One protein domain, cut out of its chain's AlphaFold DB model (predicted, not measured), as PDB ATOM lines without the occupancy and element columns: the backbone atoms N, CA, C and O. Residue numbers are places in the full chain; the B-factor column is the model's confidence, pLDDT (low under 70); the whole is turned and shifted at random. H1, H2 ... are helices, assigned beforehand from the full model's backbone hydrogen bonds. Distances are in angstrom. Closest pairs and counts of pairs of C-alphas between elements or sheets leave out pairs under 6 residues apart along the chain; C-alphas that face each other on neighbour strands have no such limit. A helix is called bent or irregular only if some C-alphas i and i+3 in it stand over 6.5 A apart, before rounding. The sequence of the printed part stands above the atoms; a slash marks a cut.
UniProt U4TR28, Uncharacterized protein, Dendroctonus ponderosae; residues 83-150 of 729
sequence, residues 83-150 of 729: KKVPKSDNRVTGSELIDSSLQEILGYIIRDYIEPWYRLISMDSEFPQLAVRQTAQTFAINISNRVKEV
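This is residues 83 to 150 of the 729 residues of an uncharacterized protein of Dendroctonus ponderosae (UniProt U4TR28). Two long helices, H1 and then H2, form a helical hairpin that is joined near its turn and opens away from it, with residues 83 to 95 leading into H1. The printed part has 68 residues and no named strand; its class is all helix. It is elongated, 42 by 27 by 19 A, and only just loose, close to compact, with a radius of gyration of the C-alphas of 13.4 A.

H1, residues 96 to 121, begins at C-alpha 96 (177.844, 187.517, 239.868) and is 35.2 A long. It has a kink of 47 degrees near residue 115 and is only just irregular: C-alphas 113 and 116 are 6.8 A apart. H2, residues 126 to 149, is 33.5 A long and ends at C-alpha 149 (164.614, 187.887, 255.233).

H1 touches H2 with residues 106 to 115 alone, and H2 touches H1 with residues 128 to 133 alone. Their closest C-alphas, of Ile 110 and Pro 128, are 6.8 A apart. They run opposite ways at a tilt of 36 degrees, only just steep. O i to N i+4 pairs are within hydrogen-bond range in 17 of 22 for H1 and 18 of 20 for H2.

The two C-alphas farthest apart, of Leu 120 and Val 150, are 42.8 A apart. The link from H1 to H2 is tight, and the printed part has no cut. Residues 83 to 90 have pLDDT under 70.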
ATOM      1  N   LYS A  83     189.306 162.926 240.750       50.44
ATOM      2  CA  LYS A  83     188.069 163.270 241.456       50.44
ATOM      3  C   LYS A  83     187.731 164.651 240.911       50.44
ATOM      4  O   LYS A  83     188.485 165.592 241.155       50.44
ATOM      5  N   LYS A  84     186.686 164.766 240.079       47.38
ATOM      6  CA  LYS A  84     186.206 166.082 239.664       47.38
ATOM      7  C   LYS A  84     185.899 166.754 240.983       47.38
ATOM      8  O   LYS A  84     184.958 166.309 241.640       47.38
ATOM      9  N   VAL A  85     186.723 167.729 241.382       49.38
ATOM     10  CA  VAL A  85     186.431 168.588 242.529       49.38
ATOM     11  C   VAL A  85     184.984 168.985 242.295       49.38
ATOM     12  O   VAL A  85     184.710 169.519 241.209       49.38
ATOM     13  N   PRO A  86     184.043 168.560 243.163       51.12
ATOM     14  CA  PRO A  86     182.638 168.791 242.899       51.12
ATOM     15  C   PRO A  86     182.535 170.288 242.682       51.12
ATOM     16  O   PRO A  86     183.015 171.042 243.527       51.12
ATOM     17  N   LYS A  87     182.061 170.701 241.498       48.00
ATOM     18  CA  LYS A  87     181.968 172.119 241.156       48.00
ATOM     19  C   LYS A  87     180.995 172.713 242.162       48.00
ATOM     20  O   LYS A  87     179.787 172.585 241.976       48.00
ATOM     21  N   SER A  88     181.534 173.261 243.246       56.88
ATOM     22  CA  SER A  88     180.781 173.980 244.255       56.88
ATOM     23  C   SER A  88     180.024 175.068 243.516       56.88
ATOM     24  O   SER A  88     180.607 175.754 242.671       56.88
ATOM     25  N   ASP A  89     178.721 175.190 243.775       61.47
ATOM     26  CA  ASP A  89     178.002 176.370 243.312       61.47
ATOM     27  C   ASP A  89     178.623 177.549 244.068       61.47
ATOM     28  O   ASP A  89     178.381 177.743 245.254       61.47
ATOM     29  N   ASN A  90     179.524 178.276 243.404       68.56
ATOM     30  CA  ASN A  90     180.273 179.382 244.004       68.56
ATOM     31  C   ASN A  90     179.377 180.609 244.262       68.56
ATOM     32  O   ASN A  90     179.860 181.619 244.778       68.56
ATOM     33  N   ARG A  91     178.100 180.526 243.877       76.12
ATOM     34  CA  ARG A  91     177.067 181.541 244.036       76.12
ATOM     35  C   ARG A  91     176.579 181.583 245.486       76.12
ATOM     36  O   ARG A  91     176.025 180.614 245.997       76.12
ATOM     37  N   VAL A  92     176.756 182.732 246.127       78.38
ATOM     38  CA  VAL A  92     176.476 182.957 247.555       78.38
ATOM     39  C   VAL A  92     175.272 183.882 247.727       78.38
ATOM     40  O   VAL A  92     174.357 183.629 248.515       78.38
ATOM     41  N   THR A  93     175.244 184.964 246.955       78.94
ATOM     42  CA  THR A  93     174.214 186.003 246.989       78.94
ATOM     43  C   THR A  93     173.243 185.886 245.823       78.94
ATOM     44  O   THR A  93     172.056 186.176 246.002       78.94
ATOM     45  N   GLY A  94     173.706 185.391 244.669       78.25
ATOM     46  CA  GLY A  94     172.946 185.373 243.416       78.25
ATOM     47  C   GLY A  94     173.293 186.523 242.465       78.25
ATOM     48  O   GLY A  94     172.731 186.580 241.374       78.25
ATOM     49  N   SER A  95     174.217 187.407 242.857       84.94
ATOM     50  CA  SER A  95     174.790 188.454 242.008       84.94
ATOM     51  C   SER A  95     176.230 188.093 241.654       84.94
ATOM     52  O   SER A  95     177.072 187.991 242.542       84.94
ATOM     53  N   GLU A  96     176.524 187.939 240.362       83.94
ATOM     54  CA  GLU A  96     177.844 187.517 239.868       83.94
ATOM     55  C   GLU A  96     178.980 188.435 240.348       83.94
ATOM     56  O   GLU A  96     180.017 187.941 240.775       83.94
ATOM     57  N   LEU A  97     178.753 189.756 240.373       84.12
ATOM     58  CA  LEU A  97     179.741 190.752 240.812       84.12
ATOM     59  C   LEU A  97     180.061 190.669 242.313       84.12
ATOM     60  O   LEU A  97     181.192 190.915 242.731       84.12
ATOM     61  N   ILE A  98     179.057 190.355 243.136       85.56
ATOM     62  CA  ILE A  98     179.241 190.230 244.588       85.56
ATOM     63  C   ILE A  98     179.892 188.881 244.885       85.56
ATOM     64  O   ILE A  98     180.848 188.808 245.653       85.56
ATOM     65  N   ASP A  99     179.423 187.825 244.224       88.00
ATOM     66  CA  ASP A  99     179.914 186.469 244.428       88.00
ATOM     67  C   ASP A  99     181.367 186.318 243.949       88.00
ATOM     68  O   ASP A  99     182.162 185.705 244.657       88.00
ATOM     69  N   SER A 100     181.774 186.944 242.836       86.69
ATOM     70  CA  SER A 100     183.187 186.972 242.420       86.69
ATOM     71  C   SER A 100     184.078 187.658 243.462       86.69
ATOM     72  O   SER A 100     185.095 187.096 243.868       86.69
ATOM     73  N   SER A 101     183.652 188.826 243.953       88.75
ATOM     74  CA  SER A 101     184.386 189.617 244.950       88.75
ATOM     75  C   SER A 101     184.527 188.868 246.283       88.75
ATOM     76  O   SER A 101     185.606 188.831 246.871       88.75
ATOM     77  N   LEU A 102     183.464 188.200 246.746       87.00
ATOM     78  CA  LEU A 102     183.499 187.380 247.964       87.00
ATOM     79  C   LEU A 102     184.440 186.172 247.827       87.00
ATOM     80  O   LEU A 102     185.139 185.829 248.782       87.00
ATOM     81  N   GLN A 103     184.489 185.533 246.653       87.06
ATOM     82  CA  GLN A 103     185.388 184.399 246.406       87.06
ATOM     83  C   GLN A 103     186.858 184.829 246.290       87.06
ATOM     84  O   GLN A 103     187.736 184.068 246.716       87.06
ATOM     85  N   GLU A 104     187.132 186.034 245.773       88.81
ATOM     86  CA  GLU A 104     188.459 186.665 245.830       88.81
ATOM     87  C   GLU A 104     188.879 186.958 247.271       88.81
ATOM     88  O   GLU A 104     189.939 186.493 247.683       88.81
ATOM     89  N   ILE A 105     188.040 187.639 248.062       88.12
ATOM     90  CA  ILE A 105     188.321 187.948 249.477       88.12
ATOM     91  C   ILE A 105     188.612 186.662 250.261       88.12
ATOM     92  O   ILE A 105     189.635 186.566 250.939       88.12
ATOM     93  N   LEU A 106     187.774 185.630 250.112       87.81
ATOM     94  CA  LEU A 106     188.005 184.322 250.733       87.81
ATOM     95  C   LEU A 106     189.294 183.655 250.216       87.81
ATOM     96  O   LEU A 106     189.990 182.980 250.972       87.81
ATOM     97  N   GLY A 107     189.644 183.859 248.944       88.25
ATOM     98  CA  GLY A 107     190.909 183.414 248.359       88.25
ATOM     99  C   GLY A 107     192.132 184.096 248.976       88.25
ATOM    100  O   GLY A 107     193.084 183.401 249.332       88.25
ATOM    101  N   TYR A 108     192.095 185.419 249.149       89.81
ATOM    102  CA  TYR A 108     193.156 186.191 249.800       89.81
ATOM    103  C   TYR A 108     193.305 185.804 251.275       89.81
ATOM    104  O   TYR A 108     194.415 185.526 251.717       89.81
ATOM    105  N   ILE A 109     192.197 185.644 252.004       88.44
ATOM    106  CA  ILE A 109     192.199 185.144 253.388       88.44
ATOM    107  C   ILE A 109     192.860 183.761 253.479       88.44
ATOM    108  O   ILE A 109     193.758 183.568 254.295       88.44
ATOM    109  N   ILE A 110     192.474 182.793 252.639       87.88
ATOM    110  CA  ILE A 110     193.091 181.457 252.675       87.88
ATOM    111  C   ILE A 110     194.592 181.547 252.338       87.88
ATOM    112  O   ILE A 110     195.405 180.952 253.046       87.88
ATOM    113  N   ARG A 111     194.972 182.325 251.314       88.00
ATOM    114  CA  ARG A 111     196.366 182.493 250.863       88.00
ATOM    115  C   ARG A 111     197.268 183.166 251.902       88.00
ATOM    116  O   ARG A 111     198.401 182.727 252.074       88.00
ATOM    117  N   ASP A 112     196.787 184.219 252.556       86.19
ATOM    118  CA  ASP A 112     197.619 185.107 253.377       86.19
ATOM    119  C   ASP A 112     197.487 184.823 254.876       86.19
ATOM    120  O   ASP A 112     198.442 185.027 255.624       86.19
ATOM    121  N   TYR A 113     196.332 184.320 255.327       85.69
ATOM    122  CA  TYR A 113     196.078 184.029 256.741       85.69
ATOM    123  C   TYR A 113     196.227 182.548 257.102       85.69
ATOM    124  O   TYR A 113     196.615 182.264 258.229       85.69
ATOM    125  N   ILE A 114     195.922 181.601 256.202       86.56
ATOM    126  CA  ILE A 114     195.899 180.154 256.523       86.56
ATOM    127  C   ILE A 114     197.129 179.432 255.975       86.56
ATOM    128  O   ILE A 114     197.881 178.805 256.722       86.56
ATOM    129  N   GLU A 115     197.345 179.533 254.666       85.88
ATOM    130  CA  GLU A 115     198.394 178.819 253.938       85.88
ATOM    131  C   GLU A 115     199.812 178.978 254.543       85.88
ATOM    132  O   GLU A 115     200.529 177.972 254.595       85.88
ATOM    133  N   PRO A 116     200.246 180.158 255.053       88.31
ATOM    134  CA  PRO A 116     201.623 180.346 255.518       88.31
ATOM    135  C   PRO A 116     201.986 179.524 256.757       88.31
ATOM    136  O   PRO A 116     203.112 179.036 256.843       88.31
ATOM    137  N   TRP A 117     201.058 179.343 257.705       87.88
ATOM    138  CA  TRP A 117     201.284 178.479 258.871       87.88
ATOM    139  C   TRP A 117     200.820 177.046 258.620       87.88
ATOM    140  O   TRP A 117     201.451 176.114 259.117       87.88
ATOM    141  N   TYR A 118     199.767 176.838 257.823       85.62
ATOM    142  CA  TYR A 118     199.244 175.497 257.570       85.62
ATOM    143  C   TYR A 118     200.269 174.622 256.829       85.62
ATOM    144  O   TYR A 118     200.499 173.487 257.247       85.62
ATOM    145  N   ARG A 119     200.987 175.178 255.837       85.25
ATOM    146  CA  ARG A 119     202.090 174.488 255.130       85.25
ATOM    147  C   ARG A 119     203.236 174.022 256.033       85.25
ATOM    148  O   ARG A 119     203.987 173.131 255.643       85.25
ATOM    149  N   LEU A 120     203.401 174.617 257.217       86.19
ATOM    150  CA  LEU A 120     204.411 174.197 258.197       86.19
ATOM    151  C   LEU A 120     203.969 172.956 258.991       86.19
ATOM    152  O   LEU A 120     204.811 172.266 259.560       86.19
ATOM    153  N   ILE A 121     202.661 172.687 259.042       85.44
ATOM    154  CA  ILE A 121     202.047 171.600 259.819       85.44
ATOM    155  C   ILE A 121     201.674 170.420 258.912       85.44
ATOM    156  O   ILE A 121     201.852 169.266 259.297       85.44
ATOM    157  N   SER A 122     201.153 170.694 257.712       83.00
ATOM    158  CA  SER A 122     200.654 169.686 256.777       83.00
ATOM    159  C   SER A 122     200.835 170.125 255.323       83.00
ATOM    160  O   SER A 122     200.743 171.303 254.992       83.00
ATOM    161  N   MET A 123     201.051 169.148 254.442       77.62
ATOM    162  CA  MET A 123     201.113 169.337 252.985       77.62
ATOM    163  C   MET A 123     199.767 169.050 252.295       77.62
ATOM    164  O   MET A 123     199.688 169.073 251.069       77.62
ATOM    165  N   ASP A 124     198.717 168.739 253.062       79.88
ATOM    166  CA  ASP A 124     197.391 168.413 252.533       79.88
ATOM    167  C   ASP A 124     196.606 169.664 252.105       79.88
ATOM    168  O   ASP A 124     196.057 170.401 252.921       79.88
ATOM    169  N   SER A 125     196.505 169.881 250.796       73.94
ATOM    170  CA  SER A 125     195.719 170.977 250.228       73.94
ATOM    171  C   SER A 125     194.198 170.812 250.369       73.94
ATOM    172  O   SER A 125     193.487 171.795 250.151       73.94
ATOM    173  N   GLU A 126     193.669 169.625 250.702       78.25
ATOM    174  CA  GLU A 126     192.215 169.429 250.809       78.25
ATOM    175  C   GLU A 126     191.622 170.207 251.998       78.25
ATOM    176  O   GLU A 126     190.567 170.824 251.849       78.25
ATOM    177  N   PHE A 127     192.294 170.284 253.152       81.88
ATOM    178  CA  PHE A 127     191.734 170.999 254.309       81.88
ATOM    179  C   PHE A 127     191.522 172.518 254.076       81.88
ATOM    180  O   PHE A 127     190.390 172.979 254.268       81.88
ATOM    181  N   PRO A 128     192.512 173.321 253.620       78.75
ATOM    182  CA  PRO A 128     192.291 174.753 253.388       78.75
ATOM    183  C   PRO A 128     191.358 175.030 252.201       78.75
ATOM    184  O   PRO A 128     190.546 175.956 252.247       78.75
ATOM    185  N   GLN A 129     191.460 174.238 251.126       72.94
ATOM    186  CA  GLN A 129     190.746 174.512 249.872       72.94
ATOM    187  C   GLN A 129     189.333 173.933 249.821       72.94
ATOM    188  O   GLN A 129     188.515 174.443 249.054       72.94
ATOM    189  N   LEU A 130     189.056 172.881 250.596       74.00
ATOM    190  CA  LEU A 130     187.785 172.165 250.589       74.00
ATOM    191  C   LEU A 130     187.044 172.389 251.910       74.00
ATOM    192  O   LEU A 130     186.014 173.049 251.883       74.00
ATOM    193  N   ALA A 131     187.586 171.971 253.058       80.56
ATOM    194  CA  ALA A 131     186.884 172.108 254.342       80.56
ATOM    195  C   ALA A 131     186.665 173.579 254.746       80.56
ATOM    196  O   ALA A 131     185.524 174.023 254.870       80.56
ATOM    197  N   VAL A 132     187.737 174.374 254.886       85.25
ATOM    198  CA  VAL A 132     187.596 175.779 255.323       85.25
ATOM    199  C   VAL A 132     186.791 176.598 254.311       85.25
ATOM    200  O   VAL A 132     185.894 177.346 254.698       85.25
ATOM    201  N   ARG A 133     187.068 176.434 253.010       87.31
ATOM    202  CA  ARG A 133     186.360 177.162 251.948       87.31
ATOM    203  C   ARG A 133     184.877 176.800 251.871       87.31
ATOM    204  O   ARG A 133     184.067 177.717 251.774       87.31
ATOM    205  N   GLN A 134     184.505 175.518 251.919       85.00
ATOM    206  CA  GLN A 134     183.097 175.109 251.833       85.00
ATOM    207  C   GLN A 134     182.312 175.539 253.071       85.00
ATOM    208  O   GLN A 134     181.225 176.094 252.924       85.00
ATOM    209  N   THR A 135     182.856 175.379 254.281       87.38
ATOM    210  CA  THR A 135     182.166 175.834 255.496       87.38
ATOM    211  C   THR A 135     182.051 177.365 255.540       87.38
ATOM    212  O   THR A 135     180.991 177.885 255.885       87.38
ATOM    213  N   ALA A 136     183.073 178.110 255.095       88.31
ATOM    214  CA  ALA A 136     182.992 179.569 254.952       88.31
ATOM    215  C   ALA A 136     181.960 180.014 253.894       88.31
ATOM    216  O   ALA A 136     181.228 180.978 254.119       88.31
ATOM    217  N   GLN A 137     181.858 179.302 252.765       87.56
ATOM    218  CA  GLN A 137     180.825 179.539 251.747       87.56
ATOM    219  C   GLN A 137     179.420 179.234 252.286       87.56
ATOM    220  O   GLN A 137     178.527 180.062 252.128       87.56
ATOM    221  N   THR A 138     179.222 178.106 252.977       87.25
ATOM    222  CA  THR A 138     177.950 177.743 253.629       87.25
ATOM    223  C   THR A 138     177.528 178.796 254.653       87.25
ATOM    224  O   THR A 138     176.380 179.241 254.644       87.25
ATOM    225  N   PHE A 139     178.461 179.268 255.483       88.69
ATOM    226  CA  PHE A 139     178.225 180.366 256.420       88.69
ATOM    227  C   PHE A 139     177.791 181.652 255.697       88.69
ATOM    228  O   PHE A 139     176.780 182.253 256.060       88.69
ATOM    229  N   ALA A 140     178.485 182.036 254.620       88.81
ATOM    230  CA  ALA A 140     178.134 183.212 253.823       88.81
ATOM    231  C   ALA A 140     176.781 183.068 253.090       88.81
ATOM    232  O   ALA A 140     176.038 184.045 252.989       88.81
ATOM    233  N   ILE A 141     176.419 181.864 252.628       88.81
ATOM    234  CA  ILE A 141     175.097 181.550 252.055       88.81
ATOM    235  C   ILE A 141     174.010 181.709 253.123       88.81
ATOM    236  O   ILE A 141     172.975 182.326 252.868       88.81
ATOM    237  N   ASN A 142     174.250 181.214 254.338       90.00
ATOM    238  CA  ASN A 142     173.290 181.321 255.433       90.00
ATOM    239  C   ASN A 142     173.122 182.776 255.903       90.00
ATOM    240  O   ASN A 142     171.985 183.203 256.106       90.00
ATOM    241  N   ILE A 143     174.198 183.576 255.953       89.94
ATOM    242  CA  ILE A 143     174.103 185.040 256.114       89.94
ATOM    243  C   ILE A 143     173.267 185.645 254.981       89.94
ATOM    244  O   ILE A 143     172.273 186.309 255.250       89.94
ATOM    245  N   SER A 144     173.624 185.390 253.720       89.25
ATOM    246  CA  SER A 144     172.930 185.891 252.521       89.25
ATOM    247  C   SER A 144     171.421 185.617 252.557       89.25
ATOM    248  O   SER A 144     170.627 186.502 252.240       89.25
ATOM    249  N   ASN A 145     171.012 184.430 253.010       89.25
ATOM    250  CA  ASN A 145     169.607 184.072 253.176       89.25
ATOM    251  C   ASN A 145     168.936 184.867 254.309       89.25
ATOM    252  O   ASN A 145     167.898 185.479 254.068       89.25
ATOM    253  N   ARG A 146     169.549 184.967 255.500       89.25
ATOM    254  CA  ARG A 146     169.022 185.803 256.601       89.25
ATOM    255  C   ARG A 146     168.908 187.277 256.222       89.25
ATOM    256  O   ARG A 146     167.922 187.925 256.544       89.25
ATOM    257  N   VAL A 147     169.887 187.800 255.496       89.00
ATOM    258  CA  VAL A 147     169.940 189.196 255.043       89.00
ATOM    259  C   VAL A 147     168.837 189.511 254.014       89.00
ATOM    260  O   VAL A 147     168.387 190.654 253.926       89.00
ATOM    261  N   LYS A 148     168.338 188.503 253.283       87.50
ATOM    262  CA  LYS A 148     167.156 188.609 252.403       87.50
ATOM    263  C   LYS A 148     165.821 188.517 253.152       87.50
ATOM    264  O   LYS A 148     164.814 188.975 252.621       87.50
ATOM    265  N   GLU A 149     165.799 187.943 254.356       90.00
ATOM    266  CA  GLU A 149     164.614 187.887 255.233       90.00
ATOM    267  C   GLU A 149     164.365 189.219 255.976       90.00
ATOM    268  O   GLU A 149     163.281 189.425 256.521       90.00
ATOM    269  N   VAL A 150     165.347 190.132 256.008       90.88
ATOM    270  CA  VAL A 150     165.242 191.436 256.685       90.88
ATOM    271  C   VAL A 150     164.485 192.450 255.822       90.88
ATOM    272  O   VAL A 150     164.864 192.728 254.685       90.88
TER     273      VAL A 150